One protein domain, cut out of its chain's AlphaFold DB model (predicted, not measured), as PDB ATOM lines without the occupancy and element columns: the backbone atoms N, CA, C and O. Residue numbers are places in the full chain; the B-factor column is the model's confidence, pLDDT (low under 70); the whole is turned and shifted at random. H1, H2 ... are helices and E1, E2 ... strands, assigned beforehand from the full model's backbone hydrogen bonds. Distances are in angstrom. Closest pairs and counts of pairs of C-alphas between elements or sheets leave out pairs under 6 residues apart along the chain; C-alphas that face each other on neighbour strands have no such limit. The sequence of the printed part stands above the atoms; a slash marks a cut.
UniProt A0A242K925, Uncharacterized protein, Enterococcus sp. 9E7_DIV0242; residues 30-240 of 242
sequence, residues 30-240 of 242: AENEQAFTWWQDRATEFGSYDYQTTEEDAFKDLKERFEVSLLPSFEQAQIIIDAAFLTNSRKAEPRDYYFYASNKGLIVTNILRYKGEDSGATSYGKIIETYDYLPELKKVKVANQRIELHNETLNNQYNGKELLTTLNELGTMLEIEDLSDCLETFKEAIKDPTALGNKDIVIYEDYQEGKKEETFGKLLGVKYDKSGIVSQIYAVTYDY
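AT A GLANCE: This is residues 30 to 240 of the 242 residues of an uncharacterized protein of Enterococcus sp. 9E7_DIV0242 (UniProt A0A242K925). One broad, twisted sheet makes a wall, with H3, H4 and H5 side by side in a row over one face and H2 separately over E4 on that same face. The opposite face is largely bare but for short H6 over E9, and H1 only grazes the sheet. The printed part has 211 residues with six named helices and ten named strands, in the order H1 E1 E2 H2 H3 E3 E4 E5 E6 E7 H4 H5 E8 H6 E9 E10; the class is mixed, helices and strands. The sheet is branched and its neighbour pairs are antiparallel. The whole is compact, with a radius of gyration of the C-alphas of 18.0 A and spans of 54 by 41 by 25 A.

IN THESE COORDINATES: The long strands are E5, residues 105 to 116, 35.7 A; E6, 122 to 134, 37.7 A; E7, 139 to 150, 33.4 A; E9, 216 to 224, 27.0 A; and E10, 230 to 239, 27.9 A, ending at C-alpha 239 (-27.952, -42.819, 20.194). E4 is residues 96 to 102, E8 200 to 205, E2 49 to 53, E1 39 to 41 and E3 90 to 92. H3, residues 72 to 85, measures 20.9 A; H2 is 55 to 66, H4 163 to 173, H5 179 to 189 and H6 207 to 213. H1, residues 31 to 34, begins at C-alpha 31 (-31.052, -56.069, 18.317).

HOW THE PARTS SIT: E4 E5 E6 E7 form a meander, each strand the antiparallel neighbour of the one before; N 98 and O 109 are 2.8 A apart, N 110 and O 127 2.8 A, N 128 and O 146 2.8 A. E10 is the neighbour of E7, with N 147 and O 235 at 2.8 A, and of E9, with N 219 and O 236 at 2.9 A. The edge strands are E1 beside E7, N 40 and O 140 at 2.9 A; E2 beside E4, N 53 and O 97 at 2.8 A; E3 beside E5, N 91 and O 115 at 3.1 A; and E8 beside E9, N 201 and O 222 at 2.8 A. H3 has a height over the sheet of 8.6 A and runs along the strands, over E6 and, only just, E5, with 3 C-alphas. H3 and H4 touch, closest at the C-alphas of Ala 84 and Thr 166, 6.2 A, at a shallow tilt of 9 degrees, opposite ways. H4 and H5, a helical hairpin, touch at the C-alphas of Gly 171 and Leu 179, 6.3 A. H2 and H3 are apart. Every O i to N i+4 pair is within hydrogen-bond range in H4, H5 and H6; H2 has 7 of 8, H3 9 of 10, and H1 is too short for one.

THE WHOLE: The C-alphas of Ala 43 and Thr 194, the two farthest apart, are 54.4 A apart. The printed part has no cut, and E7 to H4 is the one long link. Residues 118 to 121 and 153 to 154 are under pLDDT 70.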
ATOM      1  N   ALA A  30     -30.549 -52.394  15.125       92.06
ATOM      2  CA  ALA A  30     -30.211 -53.799  15.308       92.06
ATOM      3  C   ALA A  30     -30.479 -54.241  16.761       92.06
ATOM      4  O   ALA A  30     -30.539 -53.424  17.682       92.06
ATOM      5  N   GLU A  31     -30.703 -55.540  16.984       89.69
ATOM      6  CA  GLU A  31     -31.052 -56.069  18.317       89.69
ATOM      7  C   GLU A  31     -29.959 -55.761  19.355       89.69
ATOM      8  O   GLU A  31     -30.266 -55.297  20.452       89.69
ATOM      9  N   ASN A  32     -28.694 -55.880  18.943       90.56
ATOM     10  CA  ASN A  32     -27.507 -55.587  19.747       90.56
ATOM     11  C   ASN A  32     -27.251 -54.091  20.002       90.56
ATOM     12  O   ASN A  32     -26.282 -53.717  20.661       90.56
ATOM     13  N   GLU A  33     -28.057 -53.203  19.432       93.50
ATOM     14  CA  GLU A  33     -28.007 -51.762  19.691       93.50
ATOM     15  C   GLU A  33     -29.158 -51.345  20.605       93.50
ATOM     16  O   GLU A  33     -28.990 -50.490  21.473       93.50
ATOM     17  N   GLN A  34     -30.322 -51.990  20.462       91.69
ATOM     18  CA  GLN A  34     -31.515 -51.698  21.260       91.69
ATOM     19  C   GLN A  34     -31.258 -51.826  22.765       91.69
ATOM     20  O   GLN A  34     -31.804 -51.025  23.528       91.69
ATOM     21  N   ALA A  35     -30.390 -52.758  23.181       91.00
ATOM     22  CA  ALA A  35     -29.986 -52.973  24.574       91.00
ATOM     23  C   ALA A  35     -29.372 -51.730  25.254       91.00
ATOM     24  O   ALA A  35     -29.410 -51.611  26.479       91.00
ATOM     25  N   PHE A  36     -28.855 -50.783  24.467       95.75
ATOM     26  CA  PHE A  36     -28.231 -49.545  24.940       95.75
ATOM     27  C   PHE A  36     -29.089 -48.310  24.677       95.75
ATOM     28  O   PHE A  36     -28.602 -47.181  24.737       95.75
ATOM     29  N   THR A  37     -30.364 -48.508  24.345       95.50
ATOM     30  CA  THR A  37     -31.290 -47.412  24.092       95.50
ATOM     31  C   THR A  37     -32.433 -47.445  25.078       95.50
ATOM     32  O   THR A  37     -32.973 -48.491  25.425       95.50
ATOM     33  N   TRP A  38     -32.821 -46.260  25.522       96.50
ATOM     34  CA  TRP A  38     -33.953 -46.079  26.408       96.50
ATOM     35  C   TRP A  38     -34.627 -44.767  26.055       96.50
ATOM     36  O   TRP A  38     -33.949 -43.759  25.857       96.50
ATOM     37  N   TRP A  39     -35.950 -44.803  25.944       96.56
ATOM     38  CA  TRP A  39     -36.793 -43.668  25.602       96.56
ATOM     39  C   TRP A  39     -38.022 -43.679  26.508       96.56
ATOM     40  O   TRP A  39     -38.593 -44.738  26.767       96.56
ATOM     41  N   GLN A  40     -38.463 -42.504  26.940       96.62
ATOM     42  CA  GLN A  40     -39.687 -42.338  27.718       96.62
ATOM     43  C   GLN A  40     -40.388 -41.037  27.334       96.62
ATOM     44  O   GLN A  40     -39.749 -40.056  26.947       96.62
ATOM     45  N   ASP A  41     -41.711 -41.009  27.462       96.75
ATOM     46  CA  ASP A  41     -42.469 -39.768  27.364       96.75
ATOM     47  C   ASP A  41     -42.114 -38.834  28.528       96.75
ATOM     48  O   ASP A  41     -42.042 -39.236  29.691       96.75
ATOM     49  N   ARG A  42     -41.909 -37.555  28.212       96.00
ATOM     50  CA  ARG A  42     -41.607 -36.511  29.190       96.00
ATOM     51  C   ARG A  42     -42.170 -35.185  28.701       96.00
ATOM     52  O   ARG A  42     -41.902 -34.765  27.585       96.00
ATOM     53  N   ALA A  43     -42.953 -34.503  29.532       93.56
ATOM     54  CA  ALA A  43     -43.593 -33.244  29.137       93.56
ATOM     55  C   ALA A  43     -42.790 -31.990  29.520       93.56
ATOM     56  O   ALA A  43     -43.058 -30.905  29.000       93.56
ATOM     57  N   THR A  44     -41.851 -32.115  30.457       94.19
ATOM     58  CA  THR A  44     -41.142 -30.993  31.077       94.19
ATOM     59  C   THR A  44     -39.633 -31.173  31.021       94.19
ATOM     60  O   THR A  44     -39.104 -32.271  30.899       94.19
ATOM     61  N   GLU A  45     -38.924 -30.059  31.121       95.50
ATOM     62  CA  GLU A  45     -37.466 -29.999  31.180       95.50
ATOM     63  C   GLU A  45     -36.912 -30.655  32.461       95.50
ATOM     64  O   GLU A  45     -37.650 -30.933  33.412       95.50
ATOM     65  N   PHE A  46     -35.605 -30.916  32.509       96.12
ATOM     66  CA  PHE A  46     -34.946 -31.440  33.715       96.12
ATOM     67  C   PHE A  46     -34.704 -30.378  34.793       96.12
ATOM     68  O   PHE A  46     -34.427 -30.724  35.938       96.12
ATOM     69  N   GLY A  47     -34.812 -29.092  34.448       95.00
ATOM     70  CA  GLY A  47     -34.430 -27.991  35.329       95.00
ATOM     71  C   GLY A  47     -32.911 -27.805  35.412       95.00
ATOM     72  O   GLY A  47     -32.179 -28.181  34.498       95.00
ATOM     73  N   SER A  48     -32.445 -27.190  36.501       97.25
ATOM     74  CA  SER A  48     -31.033 -26.855  36.716       97.25
ATOM     75  C   SER A  48     -30.558 -27.412  38.050       97.25
ATOM     76  O   SER A  48     -31.019 -26.969  39.103       97.25
ATOM     77  N   TYR A  49     -29.616 -28.348  38.005       97.25
ATOM     78  CA  TYR A  49     -29.059 -29.005  39.185       97.25
ATOM     79  C   TYR A  49     -27.570 -29.284  38.978       97.25
ATOM     80  O   TYR A  49     -27.158 -29.619  37.872       97.25
ATOM     81  N   ASP A  50     -26.779 -29.163  40.040       98.19
ATOM     82  CA  ASP A  50     -25.358 -29.521  40.055       98.19
ATOM     83  C   ASP A  50     -24.988 -29.927  41.485       98.19
ATOM     84  O   ASP A  50     -24.922 -29.077  42.379       98.19
ATOM     85  N   TYR A  51     -24.893 -31.231  41.744       98.06
ATOM     86  CA  TYR A  51     -24.610 -31.741  43.085       98.06
ATOM     87  C   TYR A  51     -24.030 -33.156  43.086       98.06
ATOM     88  O   TYR A  51     -24.210 -33.936  42.151       98.06
ATOM     89  N   GLN A  52     -23.361 -33.482  44.193       97.81
ATOM     90  CA  GLN A  52     -22.894 -34.821  44.542       97.81
ATOM     91  C   GLN A  52     -23.834 -35.448  45.576       97.81
ATOM     92  O   GLN A  52     -24.352 -34.743  46.443       97.81
ATOM     93  N   THR A  53     -24.025 -36.763  45.514       97.44
ATOM     94  CA  THR A  53     -24.850 -37.508  46.467       97.44
ATOM     95  C   THR A  53     -24.390 -38.962  46.641       97.44
ATOM     96  O   THR A  53     -23.469 -39.425  45.961       97.44
ATOM     97  N   THR A  54     -25.012 -39.667  47.589       95.88
ATOM     98  CA  THR A  54     -24.779 -41.092  47.867       95.88
ATOM     99  C   THR A  54     -25.499 -41.986  46.856       95.88
ATOM    100  O   THR A  54     -26.384 -41.534  46.139       95.88
ATOM    101  N   GLU A  55     -25.157 -43.273  46.801       94.69
ATOM    102  CA  GLU A  55     -25.828 -44.239  45.919       94.69
ATOM    103  C   GLU A  55     -27.334 -44.375  46.203       94.69
ATOM    104  O   GLU A  55     -28.145 -44.349  45.278       94.69
ATOM    105  N   GLU A  56     -27.724 -44.461  47.478       95.38
ATOM    106  CA  GLU A  56     -29.132 -44.569  47.883       95.38
ATOM    107  C   GLU A  56     -29.937 -43.344  47.428       95.38
ATOM    108  O   GLU A  56     -30.978 -43.473  46.776       95.38
ATOM    109  N   ASP A  57     -29.418 -42.149  47.713       97.25
ATOM    110  CA  ASP A  57     -30.051 -40.893  47.321       97.25
ATOM    111  C   ASP A  57     -30.046 -40.699  45.798       97.25
ATOM    112  O   ASP A  57     -31.005 -40.163  45.246       97.25
ATOM    113  N   ALA A  58     -29.004 -41.161  45.097       97.50
ATOM    114  CA  ALA A  58     -28.924 -41.101  43.640       97.50
ATOM    115  C   ALA A  58     -30.035 -41.921  42.981       97.50
ATOM    116  O   ALA A  58     -30.728 -41.416  42.097       97.50
ATOM    117  N   PHE A  59     -30.251 -43.163  43.422       97.12
ATOM    118  CA  PHE A  59     -31.331 -44.001  42.897       97.12
ATOM    119  C   PHE A  59     -32.713 -43.440  43.220       97.12
ATOM    120  O   PHE A  59     -33.626 -43.513  42.390       97.12
ATOM    121  N   LYS A  60     -32.865 -42.829  44.398       97.94
ATOM    122  CA  LYS A  60     -34.081 -42.101  44.745       97.94
ATOM    123  C   LYS A  60     -34.311 -40.915  43.807       97.94
ATOM    124  O   LYS A  60     -35.405 -40.786  43.265       97.94
ATOM    125  N   ASP A  61     -33.299 -40.084  43.572       97.81
ATOM    126  CA  ASP A  61     -33.407 -38.919  42.691       97.81
ATOM    127  C   ASP A  61     -33.687 -39.318  41.233       97.81
ATOM    128  O   ASP A  61     -34.553 -38.717  40.597       97.81
ATOM    129  N   LEU A  62     -33.030 -40.360  40.714       97.62
ATOM    130  CA  LEU A  62     -33.307 -40.915  39.381       97.62
ATOM    131  C   LEU A  62     -34.781 -41.291  39.223       97.62
ATOM    132  O   LEU A  62     -35.408 -40.925  38.231       97.62
ATOM    133  N   LYS A  63     -35.347 -41.967  40.225       96.88
ATOM    134  CA  LYS A  63     -36.726 -42.458  40.195       96.88
ATOM    135  C   LYS A  63     -37.765 -41.370  40.452       96.88
ATOM    136  O   LYS A  63     -38.773 -41.325  39.759       96.88
ATOM    137  N   GLU A  64     -37.562 -40.553  41.479       96.69
ATOM    138  CA  GLU A  64     -38.591 -39.651  42.011       96.69
ATOM    139  C   GLU A  64     -38.482 -38.229  41.462       96.69
ATOM    140  O   GLU A  64     -39.497 -37.558  41.300       96.69
ATOM    141  N   ARG A  65     -37.260 -37.742  41.209       95.75
ATOM    142  CA  ARG A  65     -37.027 -36.362  40.762       95.75
ATOM    143  C   ARG A  65     -36.900 -36.283  39.250       95.75
ATOM    144  O   ARG A  65     -37.525 -35.437  38.614       95.75
ATOM    145  N   PHE A  66     -36.036 -37.120  38.688       97.19
ATOM    146  CA  PHE A  66     -35.727 -37.090  37.265       97.19
ATOM    147  C   PHE A  66     -36.621 -38.022  36.453       97.19
ATOM    148  O   PHE A  66     -36.828 -37.740  35.277       97.19
ATOM    149  N   GLU A  67     -37.201 -39.049  37.078       96.94
ATOM    150  CA  GLU A  67     -38.064 -40.053  36.442       96.94
ATOM    151  C   GLU A  67     -37.390 -40.720  35.227       96.94
ATOM    152  O   GLU A  67     -37.998 -40.883  34.169       96.94
ATOM    153  N   VAL A  68     -36.111 -41.078  35.372       97.19
ATOM    154  CA  VAL A  68     -35.315 -41.778  34.351       97.19
ATOM    155  C   VAL A  68     -34.778 -43.102  34.887       97.19
ATOM    156  O   VAL A  68     -34.675 -43.306  36.096       97.19
ATOM    157  N   SER A  69     -34.438 -44.016  33.977       95.44
ATOM    158  CA  SER A  69     -33.824 -45.307  34.305       95.44
ATOM    159  C   SER A  69     -32.410 -45.382  33.748       95.44
ATOM    160  O   SER A  69     -32.170 -44.922  32.633       95.44
ATOM    161  N   LEU A  70     -31.501 -45.989  34.511       96.94
ATOM    162  CA  LEU A  70     -30.174 -46.347  34.016       96.94
ATOM    163  C   LEU A  70     -30.276 -47.542  33.064       96.94
ATOM    164  O   LEU A  70     -31.121 -48.423  33.260       96.94
ATOM    165  N   LEU A  71     -29.401 -47.603  32.064       96.62
ATOM    166  CA  LEU A  71     -29.293 -48.780  31.203       96.62
ATOM    167  C   LEU A  71     -28.784 -50.008  31.987       96.62
ATOM    168  O   LEU A  71     -27.948 -49.854  32.880       96.62
ATOM    169  N   PRO A  72     -29.174 -51.245  31.617       95.69
ATOM    170  CA  PRO A  72     -28.633 -52.463  32.236       95.69
ATOM    171  C   PRO A  72     -27.101 -52.569  32.167       95.69
ATOM    172  O   PRO A  72     -26.465 -53.134  33.057       95.69
ATOM    173  N   SER A  73     -26.492 -51.986  31.131       96.81
ATOM    174  CA  SER A  73     -25.038 -51.903  30.976       96.81
ATOM    175  C   SER A  73     -24.356 -51.083  32.077       96.81
ATOM    176  O   SER A  73     -23.163 -51.252  32.300       96.81
ATOM    177  N   PHE A  74     -25.088 -50.237  32.810       97.44
ATOM    178  CA  PHE A  74     -24.548 -49.460  33.926       97.44
ATOM    179  C   PHE A  74     -24.053 -50.370  35.058       97.44
ATOM    180  O   PHE A  74     -22.917 -50.245  35.510       97.44
ATOM    181  N   GLU A  75     -24.875 -51.330  35.490       96.62
ATOM    182  CA  GLU A  75     -24.494 -52.298  36.528       96.62
ATOM    183  C   GLU A  75     -23.386 -53.238  36.033       96.62
ATOM    184  O   GLU A  75     -22.439 -53.528  36.765       96.62
ATOM    185  N   GLN A  76     -23.452 -53.665  34.767       97.94
ATOM    186  CA  GLN A  76     -22.395 -54.479  34.157       97.94
ATOM    187  C   GLN A  76     -21.054 -53.738  34.144       97.94
ATOM    188  O   GLN A  76     -20.028 -54.311  34.506       97.94
ATOM    189  N   ALA A  77     -21.058 -52.446  33.814       98.25
ATOM    190  CA  ALA A  77     -19.864 -51.618  33.844       98.25
ATOM    191  C   ALA A  77     -19.276 -51.506  35.257       98.25
ATOM    192  O   ALA A  77     -18.060 -51.594  35.407       98.25
ATOM    193  N   GLN A  78     -20.106 -51.380  36.301       97.56
ATOM    194  CA  GLN A  78     -19.619 -51.394  37.687       97.56
ATOM    195  C   GLN A  78     -18.879 -52.698  38.003       97.56
ATOM    196  O   GLN A  78     -17.781 -52.654  38.553       97.56
ATOM    197  N   ILE A  79     -19.439 -53.843  37.597       97.44
ATOM    198  CA  ILE A  79     -18.827 -55.166  37.794       97.44
ATOM    199  C   ILE A  79     -17.479 -55.262  37.071       97.44
ATOM    200  O   ILE A  79     -16.508 -55.728  37.663       97.44
ATOM    201  N   ILE A  80     -17.399 -54.800  35.820       97.81
ATOM    202  CA  ILE A  80     -16.164 -54.826  35.022       97.81
ATOM    203  C   ILE A  80     -15.091 -53.926  35.647       97.81
ATOM    204  O   ILE A  80     -13.935 -54.326  35.782       97.81
ATOM    205  N   ILE A  81     -15.460 -52.718  36.079       96.88
ATOM    206  CA  ILE A  81     -14.534 -51.787  36.740       96.88
ATOM    207  C   ILE A  81     -14.029 -52.382  38.063       96.88
ATOM    208  O   ILE A  81     -12.822 -52.356  38.325       96.88
ATOM    209  N   ASP A  82     -14.928 -52.950  38.872       95.56
ATOM    210  CA  ASP A  82     -14.571 -53.638  40.112       95.56
ATOM    211  C   ASP A  82     -13.621 -54.811  39.817       95.56
ATOM    212  O   ASP A  82     -12.569 -54.920  40.442       95.56
ATOM    213  N   ALA A  83     -13.911 -55.648  38.819       94.56
ATOM    214  CA  ALA A  83     -13.046 -56.760  38.426       94.56
ATOM    215  C   ALA A  83     -11.657 -56.299  37.951       94.56
ATOM    216  O   ALA A  83     -10.655 -56.961  38.248       94.56
ATOM    217  N   ALA A  84     -11.587 -55.157  37.262       93.38
ATOM    218  CA  ALA A  84     -10.346 -54.592  36.754       93.38
ATOM    219  C   ALA A  84      -9.443 -54.045  37.869       93.38
ATOM    220  O   ALA A  84      -8.233 -54.277  37.827       93.38
ATOM    221  N   PHE A  85      -9.990 -53.338  38.867       91.31
ATOM    222  CA  PHE A  85      -9.187 -52.615  39.865       91.31
ATOM    223  C   PHE A  85      -9.211 -53.186  41.288       91.31
ATOM    224  O   PHE A  85      -8.312 -52.862  42.075       91.31
ATOM    225  N   LEU A  86     -10.175 -54.040  41.634       86.94
ATOM    226  CA  LEU A  86     -10.226 -54.699  42.937       86.94
ATOM    227  C   LEU A  86      -9.230 -55.868  42.970       86.94
ATOM    228  O   LEU A  86      -9.451 -56.958  42.431       86.94
ATOM    229  N   THR A  87      -8.096 -55.624  43.619       80.25
ATOM    230  CA  THR A  87      -7.012 -56.593  43.818       80.25
ATOM    231  C   THR A  87      -6.746 -56.792  45.308       80.25
ATOM    232  O   THR A  87      -7.231 -56.033  46.141       80.25
ATOM    233  N   ASN A  88      -5.945 -57.797  45.676       77.06
ATOM    234  CA  ASN A  88      -5.640 -58.083  47.087       77.06
ATOM    235  C   ASN A  88      -5.002 -56.895  47.837       77.06
ATOM    236  O   ASN A  88      -5.101 -56.833  49.057       77.06
ATOM    237  N   SER A  89      -4.355 -55.971  47.120       77.31
ATOM    238  CA  SER A  89      -3.683 -54.786  47.670       77.31
ATOM    239  C   SER A  89      -4.488 -53.491  47.509       77.31
ATOM    240  O   SER A  89      -3.968 -52.404  47.774       77.31
ATOM    241  N   ARG A  90      -5.742 -53.573  47.043       81.94
ATOM    242  CA  ARG A  90      -6.596 -52.412  46.766       81.94
ATOM    243  C   ARG A  90      -7.970 -52.574  47.383       81.94
ATOM    244  O   ARG A  90      -8.582 -53.635  47.314       81.94
ATOM    245  N   LYS A  91      -8.472 -51.492  47.970       87.19
ATOM    246  CA  LYS A  91      -9.812 -51.448  48.562       87.19
ATOM    247  C   LYS A  91     -10.675 -50.457  47.800       87.19
ATOM    248  O   LYS A  91     -10.208 -49.363  47.474       87.19
ATOM    249  N   ALA A  92     -11.913 -50.855  47.532       90.88
ATOM    250  CA  ALA A  92     -12.927 -49.957  47.009       90.88
ATOM    251  C   ALA A  92     -13.318 -48.934  48.086       90.88
ATOM    252  O   ALA A  92     -13.517 -49.285  49.253       90.88
ATOM    253  N   GLU A  93     -13.411 -47.674  47.688       91.50
ATOM    254  CA  GLU A  93     -14.028 -46.613  48.480       91.50
ATOM    255  C   GLU A  93     -15.540 -46.556  48.194       91.50
ATOM    256  O   GLU A  93     -16.001 -47.127  47.199       91.50
ATOM    257  N   PRO A  94     -16.339 -45.879  49.043       92.31
ATOM    258  CA  PRO A  94     -17.735 -45.610  48.728       92.31
ATOM    259  C   PRO A  94     -17.888 -44.944  47.356       92.31
ATOM    260  O   PRO A  94     -17.091 -44.089  46.965       92.31
ATOM    261  N   ARG A  95     -18.921 -45.358  46.625       93.81
ATOM    262  CA  ARG A  95     -19.241 -44.833  45.299       93.81
ATOM    263  C   ARG A  95     -19.830 -43.433  45.424       93.81
ATOM    264  O   ARG A  95     -20.730 -43.216  46.233       93.81
ATOM    265  N   ASP A  96     -19.369 -42.521  44.577       94.62
ATOM    266  CA  ASP A  96     -19.936 -41.178  44.474       94.62
ATOM    267  C   ASP A  96     -20.817 -41.062  43.238       94.62
ATOM    268  O   ASP A  96     -20.479 -41.588  42.173       94.62
ATOM    269  N   TYR A  97     -21.915 -40.323  43.369       98.12
ATOM    270  CA  TYR A  97     -22.786 -39.969  42.257       98.12
ATOM    271  C   TYR A  97     -22.835 -38.454  42.102       98.12
ATOM    272  O   TYR A  97     -22.983 -37.728  43.081       98.12
ATOM    273  N   TYR A  98     -22.722 -37.981  40.867       98.44
ATOM    274  CA  TYR A  98     -22.837 -36.574  40.507       98.44
ATOM    275  C   TYR A  98     -23.956 -36.406  39.492       98.44
ATOM    276  O   TYR A  98     -24.013 -37.134  38.498       98.44
ATOM    277  N   PHE A  99     -24.811 -35.422  39.736       98.56
ATOM    278  CA  PHE A  99     -25.886 -35.035  38.839       98.56
ATOM    279  C   PHE A  99     -25.616 -33.636  38.316       98.56
ATOM    280  O   PHE A  99     -25.502 -32.693  39.096       98.56
ATOM    281  N   TYR A 100     -25.573 -33.513  36.995       98.56
ATOM    282  CA  TYR A 100     -25.596 -32.231  36.312       98.56
ATOM    283  C   TYR A 100     -26.812 -32.188  35.397       98.56
ATOM    284  O   TYR A 100     -26.886 -32.917  34.411       98.56
ATOM    285  N   ALA A 101     -27.777 -31.343  35.727       98.06
ATOM    286  CA  ALA A 101     -28.954 -31.113  34.913       98.06
ATOM    287  C   ALA A 101     -28.911 -29.703  34.338       98.06
ATOM    288  O   ALA A 101     -28.722 -28.718  35.053       98.06
ATOM    289  N   SER A 102     -29.160 -29.625  33.042       94.81
ATOM    290  CA  SER A 102     -29.551 -28.414  32.342       94.81
ATOM    291  C   SER A 102     -30.928 -28.656  31.734       94.81
ATOM    292  O   SER A 102     -31.298 -29.797  31.480       94.81
ATOM    293  N   ASN A 103     -31.689 -27.602  31.458       93.81
ATOM    294  CA  ASN A 103     -33.048 -27.672  30.911       93.81
ATOM    295  C   ASN A 103     -33.320 -28.857  29.956       93.81
ATOM    296  O   ASN A 103     -34.286 -29.600  30.130       93.81
ATOM    297  N   LYS A 104     -32.437 -29.069  28.972       95.81
ATOM    298  CA  LYS A 104     -32.589 -30.109  27.946       95.81
ATOM    299  C   LYS A 104     -31.776 -31.384  28.171       95.81
ATOM    300  O   LYS A 104     -31.905 -32.287  27.357       95.81
ATOM    301  N   GLY A 105     -30.973 -31.485  29.225       97.62
ATOM    302  CA  GLY A 105     -30.145 -32.667  29.428       97.62
ATOM    303  C   GLY A 105     -29.808 -32.957  30.881       97.62
ATOM    304  O   GLY A 105     -29.651 -32.048  31.692       97.62
ATOM    305  N   LEU A 106     -29.668 -34.237  31.187       98.69
ATOM    306  CA  LEU A 106     -29.253 -34.736  32.491       98.69
ATOM    307  C   LEU A 106     -28.013 -35.601  32.307       98.69
ATOM    308  O   LEU A 106     -28.007 -36.499  31.475       98.69
ATOM    309  N   ILE A 107     -26.977 -35.350  33.094       98.75
ATOM    310  CA  ILE A 107     -25.768 -36.161  33.148       98.75
ATOM    311  C   ILE A 107     -25.694 -36.776  34.535       98.75
ATOM    312  O   ILE A 107     -25.688 -36.064  35.541       98.75
ATOM    313  N   VAL A 108     -25.604 -38.099  34.569       98.62
ATOM    314  CA  VAL A 108     -25.445 -38.889  35.786       98.62
ATOM    315  C   VAL A 108     -24.072 -39.529  35.727       98.62
ATOM    316  O   VAL A 108     -23.790 -40.311  34.827       98.62
ATOM    317  N   THR A 109     -23.195 -39.166  36.657       98.69
ATOM    318  CA  THR A 109     -21.835 -39.710  36.733       98.69
ATOM    319  C   THR A 109     -21.670 -40.512  38.009       98.69
ATOM    320  O   THR A 109     -21.787 -39.957  39.096       98.69
ATOM    321  N   ASN A 110     -21.323 -41.787  37.886       98.38
ATOM    322  CA  ASN A 110     -20.870 -42.615  38.992       98.38
ATOM    323  C   ASN A 110     -19.346 -42.750  38.967       98.38
ATOM    324  O   ASN A 110     -18.765 -43.055  37.926       98.38
ATOM    325  N   ILE A 111     -18.702 -42.507  40.109       97.06
ATOM    326  CA  ILE A 111     -17.252 -42.634  40.278       97.06
ATOM    327  C   ILE A 111     -16.956 -43.753  41.275       97.06
ATOM    328  O   ILE A 111     -17.376 -43.693  42.433       97.06
ATOM    329  N   LEU A 112     -16.186 -44.746  40.826       95.44
ATOM    330  CA  LEU A 112     -15.700 -45.862  41.636       95.44
ATOM    331  C   LEU A 112     -14.205 -45.667  41.883       95.44
ATOM    332  O   LEU A 112     -13.434 -45.589  40.929       95.44
ATOM    333  N   ARG A 113     -13.782 -45.557  43.143       93.31
ATOM    334  CA  ARG A 113     -12.389 -45.268  43.518       93.31
ATOM    335  C   ARG A 113     -11.743 -46.463  44.206       93.31
ATOM    336  O   ARG A 113     -12.357 -47.086  45.069       93.31
ATOM    337  N   TYR A 114     -10.491 -46.747  43.848       91.25
ATOM    338  CA  TYR A 114      -9.723 -47.868  44.389       91.25
ATOM    339  C   TYR A 114      -8.394 -47.376  44.940       91.25
ATOM    340  O   TYR A 114      -7.515 -46.940  44.191       91.25
ATOM    341  N   LYS A 115      -8.238 -47.475  46.259       86.19
ATOM    342  CA  LYS A 115      -7.056 -46.992  46.970       86.19
ATOM    343  C   LYS A 115      -6.087 -48.136  47.250       86.19
ATOM    344  O   LYS A 115      -6.482 -49.170  47.793       86.19
ATOM    345  N   GLY A 116      -4.821 -47.942  46.878       77.50
ATOM    346  CA  GLY A 116      -3.718 -48.828  47.263       77.50
ATOM    347  C   GLY A 116      -3.196 -48.541  48.675       77.50
ATOM    348  O   GLY A 116      -3.420 -47.458  49.216       77.50
ATOM    349  N   GLU A 117      -2.473 -49.500  49.258       71.25
ATOM    350  CA  GLU A 117      -1.945 -49.400  50.630       71.25
ATOM    351  C   GLU A 117      -0.941 -48.242  50.833       71.25
ATOM    352  O   GLU A 117      -0.906 -47.673  51.921       71.25
ATOM    353  N   ASP A 118      -0.210 -47.819  49.789       63.62
ATOM    354  CA  ASP A 118       1.035 -47.051  49.974       63.62
ATOM    355  C   ASP A 118       1.080 -45.571  49.535       63.62
ATOM    356  O   ASP A 118       2.125 -44.954  49.716       63.62
ATOM    357  N   SER A 119       0.047 -44.920  48.969       54.72
ATOM    358  CA  SER A 119       0.276 -43.511  48.527       54.72
ATOM    359  C   SER A 119      -0.910 -42.577  48.259       54.72
ATOM    360  O   SER A 119      -0.689 -41.460  47.802       54.72
ATOM    361  N   GLY A 120      -2.169 -42.937  48.531       56.09
ATOM    362  CA  GLY A 120      -3.303 -42.039  48.194       56.09
ATOM    363  C   GLY A 120      -3.579 -41.906  46.686       56.09
ATOM    364  O   GLY A 120      -4.533 -41.255  46.272       56.09
ATOM    365  N   ALA A 121      -2.768 -42.600  45.902       56.53
ATOM    366  CA  ALA A 121      -2.909 -42.911  44.507       56.53
ATOM    367  C   ALA A 121      -4.179 -43.767  44.277       56.53
ATOM    368  O   ALA A 121      -4.299 -44.876  44.815       56.53
ATOM    369  N   THR A 122      -5.148 -43.209  43.541       70.69
ATOM    370  CA  THR A 122      -6.466 -43.793  43.276       70.69
ATOM    371  C   THR A 122      -6.650 -44.052  41.777       70.69
ATOM    372  O   THR A 122      -6.921 -43.128  41.009       70.69
ATOM    373  N   SER A 123      -6.558 -45.314  41.340       89.38
ATOM    374  CA  SER A 123      -7.182 -45.690  40.060       89.38
ATOM    375  C   SER A 123      -8.690 -45.611  40.235       89.38
ATOM    376  O   SER A 123      -9.202 -45.888  41.324       89.38
ATOM    377  N   TYR A 124      -9.404 -45.202  39.199       93.81
ATOM    378  CA  TYR A 124     -10.837 -44.992  39.326       93.81
ATOM    379  C   TYR A 124     -11.577 -45.327  38.040       93.81
ATOM    380  O   TYR A 124     -11.065 -45.149  36.935       93.81
ATOM    381  N   GLY A 125     -12.802 -45.806  38.198       96.62
ATOM    382  CA  GLY A 125     -13.769 -45.928  37.125       96.62
ATOM    383  C   GLY A 125     -14.721 -44.740  37.104       96.62
ATOM    384  O   GLY A 125     -15.033 -44.165  38.150       96.62
ATOM    385  N   LYS A 126     -15.193 -44.381  35.913       97.88
ATOM    386  CA  LYS A 126     -16.316 -43.467  35.703       97.88
ATOM    387  C   LYS A 126     -17.338 -44.130  34.800       97.88
ATOM    388  O   LYS A 126     -16.970 -44.650  33.752       97.88
ATOM    389  N   ILE A 127     -18.602 -44.052  35.186       98.69
ATOM    390  CA  ILE A 127     -19.738 -44.399  34.335       98.69
ATOM    391  C   ILE A 127     -20.581 -43.139  34.214       98.69
ATOM    392  O   ILE A 127     -20.997 -42.578  35.224       98.69
ATOM    393  N   ILE A 128     -20.775 -42.662  32.995       98.81
ATOM    394  CA  ILE A 128     -21.492 -41.430  32.689       98.81
ATOM    395  C   ILE A 128     -22.657 -41.804  31.785       98.81
ATOM    396  O   ILE A 128     -22.433 -42.295  30.683       98.81
ATOM    397  N   GLU A 129     -23.881 -41.555  32.226       98.69
ATOM    398  CA  GLU A 129     -25.077 -41.691  31.398       98.69
ATOM    399  C   GLU A 129     -25.662 -40.304  31.143       98.69
ATOM    400  O   GLU A 129     -25.895 -39.529  32.075       98.69
ATOM    401  N   THR A 130     -25.836 -39.968  29.867       98.69
ATOM    402  CA  THR A 130     -26.375 -38.679  29.432       98.69
ATOM    403  C   THR A 130     -27.760 -38.888  28.857       98.69
ATOM    404  O   THR A 130     -27.934 -39.699  27.949       98.69
ATOM    405  N   TYR A 131     -28.721 -38.103  29.325       98.62
ATOM    406  CA  TYR A 131     -30.080 -38.067  28.813       98.62
ATOM    407  C   TYR A 131     -30.346 -36.757  28.088       98.62
ATOM    408  O   TYR A 131     -30.011 -35.695  28.610       98.62
ATOM    409  N   ASP A 132     -31.038 -36.839  26.956       98.06
ATOM    410  CA  ASP A 132     -31.509 -35.681  26.201       98.06
ATOM    411  C   ASP A 132     -33.033 -35.613  26.237       98.06
ATOM    412  O   ASP A 132     -33.727 -36.580  25.914       98.06
ATOM    413  N   TYR A 133     -33.561 -34.447  26.605       97.69
ATOM    414  CA  TYR A 133     -34.966 -34.105  26.440       97.69
ATOM    415  C   TYR A 133     -35.182 -33.465  25.065       97.69
ATOM    416  O   TYR A 133     -34.555 -32.456  24.731       97.69
ATOM    417  N   LEU A 134     -36.100 -34.038  24.287       96.00
ATOM    418  CA  LEU A 134     -36.492 -33.628  22.942       96.00
ATOM    419  C   LEU A 134     -37.875 -32.953  23.007       96.00
ATOM    420  O   LEU A 134     -38.896 -33.647  22.963       96.00
ATOM    421  N   PRO A 135     -37.955 -31.607  23.100       94.31
ATOM    422  CA  PRO A 135     -39.222 -30.911  23.339       94.31
ATOM    423  C   PRO A 135     -40.234 -31.094  22.208       94.31
ATOM    424  O   PRO A 135     -41.428 -31.217  22.469       94.31
ATOM    425  N   GLU A 136     -39.750 -31.159  20.965       93.31
ATOM    426  CA  GLU A 136     -40.588 -31.345  19.773       93.31
ATOM    427  C   GLU A 136     -41.303 -32.703  19.777       93.31
ATOM    428  O   GLU A 136     -42.417 -32.823  19.271       93.31
ATOM    429  N   LEU A 137     -40.686 -33.716  20.397       94.12
ATOM    430  CA  LEU A 137     -41.254 -35.056  20.535       94.12
ATOM    431  C   LEU A 137     -41.935 -35.284  21.887       94.12
ATOM    432  O   LEU A 137     -42.664 -36.261  22.030       94.12
ATOM    433  N   LYS A 138     -41.700 -34.407  22.876       95.56
ATOM    434  CA  LYS A 138     -42.060 -34.628  24.290       95.56
ATOM    435  C   LYS A 138     -41.547 -35.976  24.801       95.56
ATOM    436  O   LYS A 138     -42.256 -36.722  25.477       95.56
ATOM    437  N   LYS A 139     -40.301 -36.288  24.447       96.25
ATOM    438  CA  LYS A 139     -39.615 -37.513  24.856       96.25
ATOM    439  C   LYS A 139     -38.275 -37.188  25.483       96.25
ATOM    440  O   LYS A 139     -37.646 -36.191  25.145       96.25
ATOM    441  N   VAL A 140     -37.840 -38.051  26.381       97.62
ATOM    442  CA  VAL A 140     -36.475 -38.121  26.885       97.62
ATOM    443  C   VAL A 140     -35.862 -39.433  26.427       97.62
ATOM    444  O   VAL A 140     -36.568 -40.435  26.309       97.62
ATOM    445  N   LYS A 141     -34.560 -39.435  26.175       97.50
ATOM    446  CA  LYS A 141     -33.818 -40.646  25.839       97.50
ATOM    447  C   LYS A 141     -32.456 -40.673  26.499       97.50
ATOM    448  O   LYS A 141     -31.932 -39.612  26.830       97.50
ATOM    449  N   VAL A 142     -31.853 -41.852  26.595       98.44
ATOM    450  CA  VAL A 142     -30.401 -41.955  26.778       98.44
ATOM    451  C   VAL A 142     -29.732 -41.553  25.464       98.44
ATOM    452  O   VAL A 142     -29.971 -42.149  24.418       98.44
ATOM    453  N   ALA A 143     -28.932 -40.494  25.507       98.12
ATOM    454  CA  ALA A 143     -28.177 -39.983  24.372       98.12
ATOM    455  C   ALA A 143     -26.822 -40.682  24.233       98.12
ATOM    456  O   ALA A 143     -26.364 -40.935  23.121       98.12
ATOM    457  N   ASN A 144     -26.167 -40.979  25.357       98.25
ATOM    458  CA  ASN A 144     -24.941 -41.766  25.388       98.25
ATOM    459  C   ASN A 144     -24.710 -42.388  26.765       98.25
ATOM    460  O   ASN A 144     -25.146 -41.838  27.781       98.25
ATOM    461  N   GLN A 145     -23.954 -43.481  26.781       98.69
ATOM    462  CA  GLN A 145     -23.307 -43.993  27.979       98.69
ATOM    463  C   GLN A 145     -21.802 -44.076  27.729       98.69
ATOM    464  O   GLN A 145     -21.355 -44.574  26.699       98.69
ATOM    465  N   ARG A 146     -21.007 -43.575  28.671       98.69
ATOM    466  CA  ARG A 146     -19.548 -43.548  28.605       98.69
ATOM    467  C   ARG A 146     -18.960 -44.183  29.849       98.69
ATOM    468  O   ARG A 146     -19.219 -43.744  30.965       98.69
ATOM    469  N   ILE A 147     -18.115 -45.174  29.633       98.81
ATOM    470  CA  ILE A 147     -17.404 -45.910  30.666       98.81
ATOM    471  C   ILE A 147     -15.923 -45.616  30.499       98.81
ATOM    472  O   ILE A 147     -15.383 -45.696  29.395       98.81
ATOM    473  N   GLU A 148     -15.258 -45.255  31.587       98.50
ATOM    474  CA  GLU A 148     -13.831 -44.966  31.594       98.50
ATOM    475  C   GLU A 148     -13.155 -45.644  32.776       98.50
ATOM    476  O   GLU A 148     -13.600 -45.507  33.911       98.50
ATOM    477  N   LEU A 149     -12.034 -46.312  32.523       97.69
ATOM    478  CA  LEU A 149     -11.143 -46.818  33.555       97.69
ATOM    479  C   LEU A 149      -9.859 -46.011  33.499       97.69
ATOM    480  O   LEU A 149      -9.102 -46.113  32.536       97.69
ATOM    481  N   HIS A 150      -9.618 -45.211  34.529       95.06
ATOM    482  CA  HIS A 150      -8.443 -44.362  34.648       95.06
ATOM    483  C   HIS A 150      -7.391 -45.074  35.483       95.06
ATOM    484  O   HIS A 150      -7.575 -45.325  36.680       95.06
ATOM    485  N   ASN A 151      -6.281 -45.402  34.832       90.25
ATOM    486  CA  ASN A 151      -5.104 -45.910  35.507       90.25
ATOM    487  C   ASN A 151      -4.256 -44.739  35.982       90.25
ATOM    488  O   ASN A 151      -3.983 -43.785  35.256       90.25
ATOM    489  N   GLU A 152      -3.774 -44.859  37.202       81.81
ATOM    490  CA  GLU A 152      -2.801 -43.922  37.713       81.81
ATOM    491  C   GLU A 152      -1.392 -44.367  37.362       81.81
ATOM    492  O   GLU A 152      -1.027 -45.519  37.575       81.81
ATOM    493  N   THR A 153      -0.579 -43.452  36.848       66.75
ATOM    494  CA  THR A 153       0.732 -43.795  36.292       66.75
ATOM    495  C   THR A 153       1.899 -43.452  37.224       66.75
ATOM    496  O   THR A 153       3.054 -43.549  36.817       66.75
ATOM    497  N   LEU A 154       1.641 -43.104  38.496       69.94
ATOM    498  CA  LEU A 154       2.679 -42.687  39.461       69.94
ATOM    499  C   LEU A 154       3.781 -43.734  39.688       69.94
ATOM    500  O   LEU A 154       4.919 -43.375  39.980       69.94
ATOM    501  N   ASN A 155       3.464 -45.017  39.542       72.12
ATOM    502  CA  ASN A 155       4.408 -46.126  39.679       72.12
ATOM    503  C   ASN A 155       4.926 -46.661  38.335       72.12
ATOM    504  O   ASN A 155       5.549 -47.718  38.297       72.12
ATOM    505  N   ASN A 156       4.687 -45.933  37.244       78.06
ATOM    506  CA  ASN A 156       5.070 -46.305  35.888       78.06
ATOM    507  C   ASN A 156       4.564 -47.696  35.432       78.06
ATOM    508  O   ASN A 156       5.220 -48.362  34.633       78.06
ATOM    509  N   GLN A 157       3.401 -48.142  35.914       84.50
ATOM    510  CA  GLN A 157       2.794 -49.411  35.502       84.50
ATOM    511  C   GLN A 157       1.271 -49.301  35.376       84.50
ATOM    512  O   GLN A 157       0.636 -48.401  35.931       84.50
ATOM    513  N   TYR A 158       0.678 -50.235  34.632       87.38
ATOM    514  CA  TYR A 158      -0.763 -50.448  34.663       87.38
ATOM    515  C   TYR A 158      -1.140 -51.146  35.969       87.38
ATOM    516  O   TYR A 158      -0.509 -52.128  36.354       87.38
ATOM    517  N   ASN A 159      -2.150 -50.624  36.657       84.44
ATOM    518  CA  ASN A 159      -2.548 -51.110  37.972       84.44
ATOM    519  C   ASN A 159      -3.871 -51.888  37.995       84.44
ATOM    520  O   ASN A 159      -4.397 -52.166  39.076       84.44
ATOM    521  N   GLY A 160      -4.429 -52.198  36.825       84.69
ATOM    522  CA  GLY A 160      -5.529 -53.152  36.711       84.69
ATOM    523  C   GLY A 160      -5.019 -54.590  36.598       84.69
ATOM    524  O   GLY A 160      -3.828 -54.821  36.403       84.69
ATOM    525  N   LYS A 161      -5.928 -55.562  36.728       81.31
ATOM    526  CA  LYS A 161      -5.609 -56.998  36.717       81.31
ATOM    527  C   LYS A 161      -5.000 -57.472  35.396       81.31
ATOM    528  O   LYS A 161      -3.932 -58.060  35.429       81.31
ATOM    529  N   GLU A 162      -5.664 -57.218  34.267       91.19
ATOM    530  CA  GLU A 162      -5.186 -57.544  32.914       91.19
ATOM    531  C   GLU A 162      -5.883 -56.649  31.874       91.19
ATOM    532  O   GLU A 162      -7.114 -56.530  31.865       91.19
ATOM    533  N   LEU A 163      -5.108 -56.031  30.974       94.38
ATOM    534  CA  LEU A 163      -5.635 -55.092  29.972       94.38
ATOM    535  C   LEU A 163      -6.581 -55.790  28.988       94.38
ATOM    536  O   LEU A 163      -7.703 -55.339  28.776       94.38
ATOM    537  N   LEU A 164      -6.135 -56.902  28.399       96.38
ATOM    538  CA  LEU A 164      -6.903 -57.617  27.374       96.38
ATOM    539  C   LEU A 164      -8.192 -58.225  27.930       96.38
ATOM    540  O   LEU A 164      -9.197 -58.242  27.229       96.38
ATOM    541  N   THR A 165      -8.183 -58.675  29.187       96.31
ATOM    542  CA  THR A 165      -9.390 -59.170  29.863       96.31
ATOM    543  C   THR A 165     -10.417 -58.055  30.011       96.31
ATOM    544  O   THR A 165     -11.549 -58.216  29.570       96.31
ATOM    545  N   THR A 166     -10.000 -56.894  30.528       97.19
ATOM    546  CA  THR A 166     -10.870 -55.712  30.661       97.19
ATOM    547  C   THR A 166     -11.455 -55.290  29.309       97.19
ATOM    548  O   THR A 166     -12.642 -54.995  29.199       97.19
ATOM    549  N   LEU A 167     -10.632 -55.278  28.255       98.38
ATOM    550  CA  LEU A 167     -11.075 -54.933  26.902       98.38
ATOM    551  C   LEU A 167     -12.067 -55.944  26.329       98.38
ATOM    552  O   LEU A 167     -13.037 -55.545  25.691       98.38
ATOM    553  N   ASN A 168     -11.846 -57.234  26.571       98.44
ATOM    554  CA  ASN A 168     -12.767 -58.283  26.159       98.44
ATOM    555  C   ASN A 168     -14.116 -58.161  26.876       98.44
ATOM    556  O   ASN A 168     -15.159 -58.269  26.238       98.44
ATOM    557  N   GLU A 169     -14.107 -57.917  28.187       98.31
ATOM    558  CA  GLU A 169     -15.328 -57.722  28.972       98.31
ATOM    559  C   GLU A 169     -16.112 -56.493  28.498       98.31
ATOM    560  O   GLU A 169     -17.309 -56.604  28.242       98.31
ATOM    561  N   LEU A 170     -15.445 -55.351  28.284       98.44
ATOM    562  CA  LEU A 170     -16.092 -54.149  27.747       98.44
ATOM    563  C   LEU A 170     -16.613 -54.357  26.322       98.44
ATOM    564  O   LEU A 170     -17.723 -53.941  26.015       98.44
ATOM    565  N   GLY A 171     -15.840 -55.004  25.449       98.19
ATOM    566  CA  GLY A 171     -16.267 -55.275  24.078       98.19
ATOM    567  C   GLY A 171     -17.440 -56.254  23.999       98.19
ATOM    568  O   GLY A 171     -18.330 -56.078  23.172       98.19
ATOM    569  N   THR A 172     -17.475 -57.245  24.895       98.06
ATOM    570  CA  THR A 172     -18.599 -58.183  25.030       98.06
ATOM    571  C   THR A 172     -19.831 -57.463  25.555       98.06
ATOM    572  O   THR A 172     -20.914 -57.627  25.007       98.06
ATOM    573  N   MET A 173     -19.659 -56.620  26.578       98.00
ATOM    574  CA  MET A 173     -20.722 -55.768  27.106       98.00
ATOM    575  C   MET A 173     -21.261 -54.816  26.037       98.00
ATOM    576  O   MET A 173     -22.427 -54.488  26.112       98.00
ATOM    577  N   LEU A 174     -20.458 -54.387  25.054       97.81
ATOM    578  CA  LEU A 174     -20.901 -53.581  23.908       97.81
ATOM    579  C   LEU A 174     -21.507 -54.403  22.757       97.81
ATOM    580  O   LEU A 174     -21.923 -53.819  21.755       97.81
ATOM    581  N   GLU A 175     -21.545 -55.732  22.865       96.94
ATOM    582  CA  GLU A 175     -22.021 -56.640  21.815       96.94
ATOM    583  C   GLU A 175     -21.357 -56.370  20.447       96.94
ATOM    584  O   GLU A 175     -22.030 -56.212  19.423       96.94
ATOM    585  N   ILE A 176     -20.023 -56.247  20.445       96.56
ATOM    586  CA  ILE A 176     -19.210 -56.084  19.230       96.56
ATOM    587  C   ILE A 176     -19.068 -57.448  18.534       96.56
ATOM    588  O   ILE A 176     -18.479 -58.367  19.104       96.56
ATOM    589  N   GLU A 177     -19.576 -57.571  17.304       93.25
ATOM    590  CA  GLU A 177     -19.630 -58.847  16.565       93.25
ATOM    591  C   GLU A 177     -18.233 -59.424  16.266       93.25
ATOM    592  O   GLU A 177     -17.963 -60.583  16.581       93.25
ATOM    593  N   ASP A 178     -17.306 -58.599  15.770       95.69
ATOM    594  CA  ASP A 178     -15.948 -59.014  15.376       95.69
ATOM    595  C   ASP A 178     -14.889 -58.740  16.463       95.69
ATOM    596  O   ASP A 178     -13.710 -58.504  16.182       95.69
ATOM    597  N   LEU A 179     -15.290 -58.764  17.741       97.88
ATOM    598  CA  LEU A 179     -14.427 -58.368  18.862       97.88
ATOM    599  C   LEU A 179     -13.091 -59.122  18.890       97.88
ATOM    600  O   LEU A 179     -12.055 -58.528  19.186       97.88
ATOM    601  N   SER A 180     -13.101 -60.422  18.586       97.94
ATOM    602  CA  SER A 180     -11.885 -61.243  18.571       97.94
ATOM    603  C   SER A 180     -10.845 -60.686  17.592       97.94
ATOM    604  O   SER A 180      -9.682 -60.523  17.962       97.94
ATOM    605  N   ASP A 181     -11.263 -60.334  16.379       98.25
ATOM    606  CA  ASP A 181     -10.374 -59.825  15.331       98.25
ATOM    607  C   ASP A 181      -9.883 -58.406  15.657       98.25
ATOM    608  O   ASP A 181      -8.703 -58.081  15.463       98.25
ATOM    609  N   CYS A 182     -10.753 -57.575  16.244       98.00
ATOM    610  CA  CYS A 182     -10.377 -56.268  16.786       98.00
ATOM    611  C   CYS A 182      -9.293 -56.395  17.871       98.00
ATOM    612  O   CYS A 182      -8.300 -55.663  17.854       98.00
ATOM    613  N   LEU A 183      -9.448 -57.341  18.806       98.38
ATOM    614  CA  LEU A 183      -8.484 -57.566  19.886       98.38
ATOM    615  C   LEU A 183      -7.162 -58.154  19.383       98.38
ATOM    616  O   LEU A 183      -6.114 -57.788  19.913       98.38
ATOM    617  N   GLU A 184      -7.168 -59.018  18.368       97.94
ATOM    618  CA  GLU A 184      -5.931 -59.488  17.728       97.94
ATOM    619  C   GLU A 184      -5.193 -58.336  17.033       97.94
ATOM    620  O   GLU A 184      -3.996 -58.144  17.253       97.94
ATOM    621  N   THR A 185      -5.909 -57.491  16.288       97.25
ATOM    622  CA  THR A 185      -5.328 -56.291  15.660       97.25
ATOM    623  C   THR A 185      -4.725 -55.349  16.704       97.25
ATOM    624  O   THR A 185      -3.612 -54.844  16.535       97.25
ATOM    625  N   PHE A 186      -5.423 -55.156  17.825       97.69
ATOM    626  CA  PHE A 186      -4.917 -54.383  18.953       97.69
ATOM    627  C   PHE A 186      -3.642 -54.992  19.551       97.69
ATOM    628  O   PHE A 186      -2.671 -54.267  19.763       97.69
ATOM    629  N   LYS A 187      -3.600 -56.315  19.778       96.88
ATOM    630  CA  LYS A 187      -2.406 -57.015  20.286       96.88
ATOM    631  C   LYS A 187      -1.194 -56.786  19.392       96.88
ATOM    632  O   LYS A 187      -0.113 -56.517  19.909       96.88
ATOM    633  N   GLU A 188      -1.370 -56.862  18.075       95.62
ATOM    634  CA  GLU A 188      -0.305 -56.572  17.110       95.62
ATOM    635  C   GLU A 188       0.173 -55.117  17.209       95.62
ATOM    636  O   GLU A 188       1.381 -54.867  17.237       95.62
ATOM    637  N   ALA A 189      -0.754 -54.164  17.337       93.44
ATOM    638  CA  ALA A 189      -0.442 -52.738  17.436       93.44
ATOM    639  C   ALA A 189       0.363 -52.368  18.696       93.44
ATOM    640  O   ALA A 189       1.101 -51.383  18.680       93.44
ATOM    641  N   ILE A 190       0.256 -53.158  19.771       95.00
ATOM    642  CA  ILE A 190       0.946 -52.902  21.046       95.00
ATOM    643  C   ILE A 190       2.227 -53.723  21.244       95.00
ATOM    644  O   ILE A 190       2.843 -53.644  22.308       95.00
ATOM    645  N   LYS A 191       2.662 -54.495  20.235       93.25
ATOM    646  CA  LYS A 191       3.880 -55.326  20.310       93.25
ATOM    647  C   LYS A 191       5.176 -54.544  20.489       93.25
ATOM    648  O   LYS A 191       6.153 -55.126  20.956       93.25
ATOM    649  N   ASP A 192       5.199 -53.270  20.111       90.44
ATOM    650  CA  ASP A 192       6.315 -52.361  20.370       90.44
ATOM    651  C   ASP A 192       5.919 -51.327  21.439       90.44
ATOM    652  O   ASP A 192       5.398 -50.257  21.106       90.44
ATOM    653  N   PRO A 193       6.184 -51.604  22.732       80.50
ATOM    654  CA  PRO A 193       5.855 -50.689  23.820       80.50
ATOM    655  C   PRO A 193       6.531 -49.322  23.700       80.50
ATOM    656  O   PRO A 193       6.023 -48.333  24.226       80.50
ATOM    657  N   THR A 194       7.671 -49.235  23.000       84.31
ATOM    658  CA  THR A 194       8.425 -47.979  22.870       84.31
ATOM    659  C   THR A 194       7.727 -46.968  21.958       84.31
ATOM    660  O   THR A 194       7.974 -45.766  22.067       84.31
ATOM    661  N   ALA A 195       6.794 -47.430  21.120       90.38
ATOM    662  CA  ALA A 195       6.006 -46.605  20.211       90.38
ATOM    663  C   ALA A 195       4.662 -46.124  20.800       90.38
ATOM    664  O   ALA A 195       3.928 -45.391  20.128       90.38
ATOM    665  N   LEU A 196       4.329 -46.510  22.041       94.25
ATOM    666  CA  LEU A 196       3.012 -46.264  22.646       94.25
ATOM    667  C   LEU A 196       2.861 -44.894  23.317       94.25
ATOM    668  O   LEU A 196       1.749 -44.505  23.664       94.25
ATOM    669  N   GLY A 197       3.943 -44.130  23.483       94.50
ATOM    670  CA  GLY A 197       3.899 -42.827  24.153       94.50
ATOM    671  C   GLY A 197       2.851 -41.869  23.560       94.50
ATOM    672  O   GLY A 197       2.919 -41.518  22.382       94.50
ATOM    673  N   ASN A 198       1.910 -41.409  24.393       95.06
ATOM    674  CA  ASN A 198       0.782 -40.527  24.047       95.06
ATOM    675  C   ASN A 198      -0.147 -41.061  22.938       95.06
ATOM    676  O   ASN A 198      -0.799 -40.272  22.248       95.06
ATOM    677  N   LYS A 199      -0.193 -42.378  22.715       96.94
ATOM    678  CA  LYS A 199      -1.086 -42.972  21.715       96.94
ATOM    679  C   LYS A 199      -2.512 -43.098  22.242       96.94
ATOM    680  O   LYS A 199      -2.731 -43.412  23.408       96.94
ATOM    681  N   ASP A 200      -3.466 -42.899  21.342       97.62
ATOM    682  CA  ASP A 200      -4.860 -43.304  21.491       97.62
ATOM    683  C   ASP A 200      -5.106 -44.382  20.435       97.62
ATOM    684  O   ASP A 200      -4.967 -44.117  19.239       97.62
ATOM    685  N   ILE A 201      -5.335 -45.613  20.880       97.88
ATOM    686  CA  ILE A 201      -5.558 -46.761  20.006       97.88
ATOM    687  C   ILE A 201      -7.034 -47.123  20.097       97.88
ATOM    688  O   ILE A 201      -7.501 -47.626  21.122       97.88
ATOM    689  N   VAL A 202      -7.752 -46.870  19.006       97.94
ATOM    690  CA  VAL A 202      -9.140 -47.295  18.830       97.94
ATOM    691  C   VAL A 202      -9.147 -48.772  18.446       97.94
ATOM    692  O   VAL A 202      -8.454 -49.183  17.519       97.94
ATOM    693  N   ILE A 203      -9.909 -49.566  19.194       98.38
ATOM    694  CA  ILE A 203     -10.077 -51.010  18.985       98.38
ATOM    695  C   ILE A 203     -11.298 -51.266  18.104       98.38
ATOM    696  O   ILE A 203     -11.267 -52.136  17.239       98.38
ATOM    697  N   TYR A 204     -12.358 -50.493  18.325       98.44
ATOM    698  CA  TYR A 204     -13.592 -50.551  17.558       98.44
ATOM    699  C   TYR A 204     -14.217 -49.160  17.491       98.44
ATOM    700  O   TYR A 204     -14.296 -48.481  18.517       98.44
ATOM    701  N   GLU A 205     -14.700 -48.761  16.318       96.94
ATOM    702  CA  GLU A 205     -15.555 -47.589  16.151       96.94
ATOM    703  C   GLU A 205     -16.517 -47.762  14.973       96.94
ATOM    704  O   GLU A 205     -16.110 -48.136  13.878       96.94
ATOM    705  N   ASP A 206     -17.782 -47.414  15.186       96.62
ATOM    706  CA  ASP A 206     -18.787 -47.221  14.126       96.62
ATOM    707  C   ASP A 206     -19.571 -45.903  14.328       96.62
ATOM    708  O   ASP A 206     -20.411 -45.521  13.514       96.62
ATOM    709  N   TYR A 207     -19.258 -45.131  15.379       94.38
ATOM    710  CA  TYR A 207     -20.020 -43.933  15.746       94.38
ATOM    711  C   TYR A 207     -20.043 -42.842  14.666       94.38
ATOM    712  O   TYR A 207     -20.950 -42.011  14.649       94.38
ATOM    713  N   GLN A 208     -19.059 -42.811  13.760       94.56
ATOM    714  CA  GLN A 208     -19.060 -41.881  12.627       94.56
ATOM    715  C   GLN A 208     -20.151 -42.229  11.610       94.56
ATOM    716  O   GLN A 208     -20.814 -41.328  11.091       94.56
ATOM    717  N   GLU A 209     -20.351 -43.521  11.349       94.56
ATOM    718  CA  GLU A 209     -21.444 -44.023  10.518       94.56
ATOM    719  C   GLU A 209     -22.775 -43.789  11.226       94.56
ATOM    720  O   GLU A 209     -23.623 -43.088  10.680       94.56
ATOM    721  N   GLY A 210     -22.881 -44.190  12.496       94.62
ATOM    722  CA  GLY A 210     -24.055 -43.930  13.330       94.62
ATOM    723  C   GLY A 210     -24.490 -42.465  13.340       94.62
ATOM    724  O   GLY A 210     -25.668 -42.138  13.215       94.62
ATOM    725  N   LYS A 211     -23.531 -41.539  13.426       95.38
ATOM    726  CA  LYS A 211     -23.805 -40.099  13.379       95.38
ATOM    727  C   LYS A 211     -24.283 -39.638  12.005       95.38
ATOM    728  O   LYS A 211     -25.161 -38.783  11.923       95.38
ATOM    729  N   LYS A 212     -23.665 -40.140  10.935       94.19
ATOM    730  CA  LYS A 212     -24.014 -39.795   9.551       94.19
ATOM    731  C   LYS A 212     -25.406 -40.310   9.184       94.19
ATOM    732  O   LYS A 212     -26.121 -39.631   8.452       94.19
ATOM    733  N   GLU A 213     -25.757 -41.490   9.678       93.44
ATOM    734  CA  GLU A 213     -27.035 -42.157   9.422       93.44
ATOM    735  C   GLU A 213     -28.115 -41.797  10.449       93.44
ATOM    736  O   GLU A 213     -29.277 -42.151  10.266       93.44
ATOM    737  N   GLU A 214     -27.755 -41.039  11.490       94.12
ATOM    738  CA  GLU A 214     -28.627 -40.673  12.611       94.12
ATOM    739  C   GLU A 214     -29.211 -41.902  13.329       94.12
ATOM    740  O   GLU A 214     -30.372 -41.906  13.739       94.12
ATOM    741  N   THR A 215     -28.388 -42.942  13.476       94.56
ATOM    742  CA  THR A 215     -28.706 -44.226  14.107       94.56
ATOM    743  C   THR A 215     -27.966 -44.364  15.441       94.56
ATOM    744  O   THR A 215     -28.167 -43.550  16.345       94.56
ATOM    745  N   PHE A 216     -27.137 -45.391  15.598       96.81
ATOM    746  CA  PHE A 216     -26.460 -45.743  16.831       96.81
ATOM    747  C   PHE A 216     -24.961 -45.900  16.579       96.81
ATOM    748  O   PHE A 216     -24.536 -46.172  15.462       96.81
ATOM    749  N   GLY A 217     -24.156 -45.656  17.606       97.56
ATOM    750  CA  GLY A 217     -22.709 -45.734  17.524       97.56
ATOM    751  C   GLY A 217     -22.088 -46.292  18.791       97.56
ATOM    752  O   GLY A 217     -22.577 -46.064  19.893       97.56
ATOM    753  N   LYS A 218     -20.967 -46.974  18.636       98.19
ATOM    754  CA  LYS A 218     -20.144 -47.602  19.653       98.19
ATOM    755  C   LYS A 218     -18.687 -47.211  19.414       98.19
ATOM    756  O   LYS A 218     -18.247 -46.909  18.299       98.19
ATOM    757  N   LEU A 219     -17.928 -47.189  20.497       98.44
ATOM    758  CA  LEU A 219     -16.510 -46.870  20.496       98.44
ATOM    759  C   LEU A 219     -15.833 -47.610  21.649       98.44
ATOM    760  O   LEU A 219     -16.298 -47.530  22.784       98.44
ATOM    761  N   LEU A 220     -14.718 -48.279  21.372       98.81
ATOM    762  CA  LEU A 220     -13.856 -48.918  22.365       98.81
ATOM    763  C   LEU A 220     -12.402 -48.551  22.066       98.81
ATOM    764  O   LEU A 220     -11.950 -48.685  20.929       98.81
ATOM    765  N   GLY A 221     -11.649 -48.127  23.078       98.50
ATOM    766  CA  GLY A 221     -10.251 -47.764  22.882       98.50
ATOM    767  C   GLY A 221      -9.432 -47.644  24.159       98.50
ATOM    768  O   GLY A 221      -9.934 -47.758  25.283       98.50
ATOM    769  N   VAL A 222      -8.132 -47.421  23.961       98.31
ATOM    770  CA  VAL A 222      -7.125 -47.311  25.020       98.31
ATOM    771  C   VAL A 222      -6.223 -46.116  24.758       98.31
ATOM    772  O   VAL A 222      -5.656 -45.972  23.677       98.31
ATOM    773  N   LYS A 223      -6.024 -45.295  25.784       97.50
ATOM    774  CA  LYS A 223      -5.038 -44.218  25.796       97.50
ATOM    775  C   LYS A 223      -3.827 -44.621  26.609       97.50
ATOM    776  O   LYS A 223      -3.944 -45.210  27.686       97.50
ATOM    777  N   TYR A 224      -2.674 -44.216  26.109       95.94
ATOM    778  CA  TYR A 224      -1.377 -44.381  26.734       95.94
ATOM    779  C   TYR A 224      -0.826 -43.014  27.132       95.94
ATOM    780  O   TYR A 224      -1.023 -42.014  26.439       95.94
ATOM    781  N   ASP A 225      -0.150 -42.946  28.272       93.12
ATOM    782  CA  ASP A 225       0.558 -41.746  28.698       93.12
ATOM    783  C   ASP A 225       1.870 -41.547  27.921       93.12
ATOM    784  O   ASP A 225       2.249 -42.335  27.051       93.12
ATOM    785  N   LYS A 226       2.603 -40.480  28.251       92.69
ATOM    786  CA  LYS A 226       3.902 -40.156  27.641       92.69
ATOM    787  C   LYS A 226       4.958 -41.262  27.772       92.69
ATOM    788  O   LYS A 226       5.901 -41.269  26.987       92.69
ATOM    789  N   SER A 227       4.824 -42.139  28.764       91.25
ATOM    790  CA  SER A 227       5.742 -43.240  29.052       91.25
ATOM    791  C   SER A 227       5.305 -44.546  28.375       91.25
ATOM    792  O   SER A 227       5.977 -45.560  28.541       91.25
ATOM    793  N   GLY A 228       4.200 -44.539  27.619       93.19
ATOM    794  CA  GLY A 228       3.662 -45.730  26.963       93.19
ATOM    795  C   GLY A 228       2.895 -46.651  27.912       93.19
ATOM    796  O   GLY A 228       2.717 -47.828  27.609       93.19
ATOM    797  N   ILE A 229       2.434 -46.141  29.057       92.81
ATOM    798  CA  ILE A 229       1.631 -46.896  30.025       92.81
ATOM    799  C   ILE A 229       0.165 -46.568  29.801       92.81
ATOM    800  O   ILE A 229      -0.184 -45.408  29.594       92.81
ATOM    801  N   VAL A 230      -0.709 -47.574  29.882       94.25
ATOM    802  CA  VAL A 230      -2.161 -47.363  29.821       94.25
ATOM    803  C   VAL A 230      -2.564 -46.320  30.860       94.25
ATOM    804  O   VAL A 230      -2.332 -46.509  32.051       94.25
ATOM    805  N   SER A 231      -3.163 -45.226  30.405       94.75
ATOM    806  CA  SER A 231      -3.702 -44.158  31.248       94.75
ATOM    807  C   SER A 231      -5.219 -44.225  31.325       94.75
ATOM    808  O   SER A 231      -5.795 -43.951  32.375       94.75
ATOM    809  N   GLN A 232      -5.872 -44.645  30.240       96.81
ATOM    810  CA  GLN A 232      -7.322 -44.744  30.180       96.81
ATOM    811  C   GLN A 232      -7.761 -45.887  29.264       96.81
ATOM    812  O   GLN A 232      -7.262 -46.014  28.152       96.81
ATOM    813  N   ILE A 233      -8.744 -46.667  29.697       98.44
ATOM    814  CA  ILE A 233      -9.561 -47.519  28.822       98.44
ATOM    815  C   ILE A 233     -10.934 -46.858  28.729       98.44
ATOM    816  O   ILE A 233     -11.418 -46.335  29.736       98.44
ATOM    817  N   TYR A 234     -11.552 -46.825  27.553       98.69
ATOM    818  CA  TYR A 234     -12.871 -46.222  27.390       98.69
ATOM    819  C   TYR A 234     -13.777 -47.029  26.467       98.69
ATOM    820  O   TYR A 234     -13.331 -47.549  25.449       98.69
ATOM    821  N   ALA A 235     -15.054 -47.081  26.832       98.75
ATOM    822  CA  ALA A 235     -16.144 -47.656  26.057       98.75
ATOM    823  C   ALA A 235     -17.278 -46.624  25.993       98.75
ATOM    824  O   ALA A 235     -17.601 -46.006  27.009       98.75
ATOM    825  N   VAL A 236     -17.853 -46.392  24.816       98.62
ATOM    826  CA  VAL A 236     -18.905 -45.388  24.631       98.62
ATOM    827  C   VAL A 236     -19.977 -45.911  23.697       98.62
ATOM    828  O   VAL A 236     -19.657 -46.514  22.678       98.62
ATOM    829  N   THR A 237     -21.229 -45.623  24.025       98.50
ATOM    830  CA  THR A 237     -22.379 -45.776  23.138       98.50
ATOM    831  C   THR A 237     -23.017 -44.426  22.852       98.50
ATOM    832  O   THR A 237     -22.987 -43.532  23.694       98.50
ATOM    833  N   TYR A 238     -23.617 -44.272  21.677       98.31
ATOM    834  CA  TYR A 238     -24.299 -43.065  21.232       98.31
ATOM    835  C   TYR A 238     -25.606 -43.440  20.546       98.31
ATOM    836  O   TYR A 238     -25.600 -44.215  19.597       98.31
ATOM    837  N   ASP A 239     -26.709 -42.828  20.961       97.88
ATOM    838  CA  ASP A 239     -27.952 -42.819  20.194       97.88
ATOM    839  C   ASP A 239     -28.047 -41.452  19.497       97.88
ATOM    840  O   ASP A 239     -28.199 -40.417  20.153       97.88
ATOM    841  N   TYR A 240     -27.937 -41.420  18.170       96.94
ATOM    842  CA  TYR A 240     -28.020 -40.198  17.364       96.94
ATOM    843  C   TYR A 240     -29.434 -39.906  16.851       96.94
ATOM    844  O   TYR A 240     -29.655 -38.848  16.254       96.94
TER     845      TYR A 240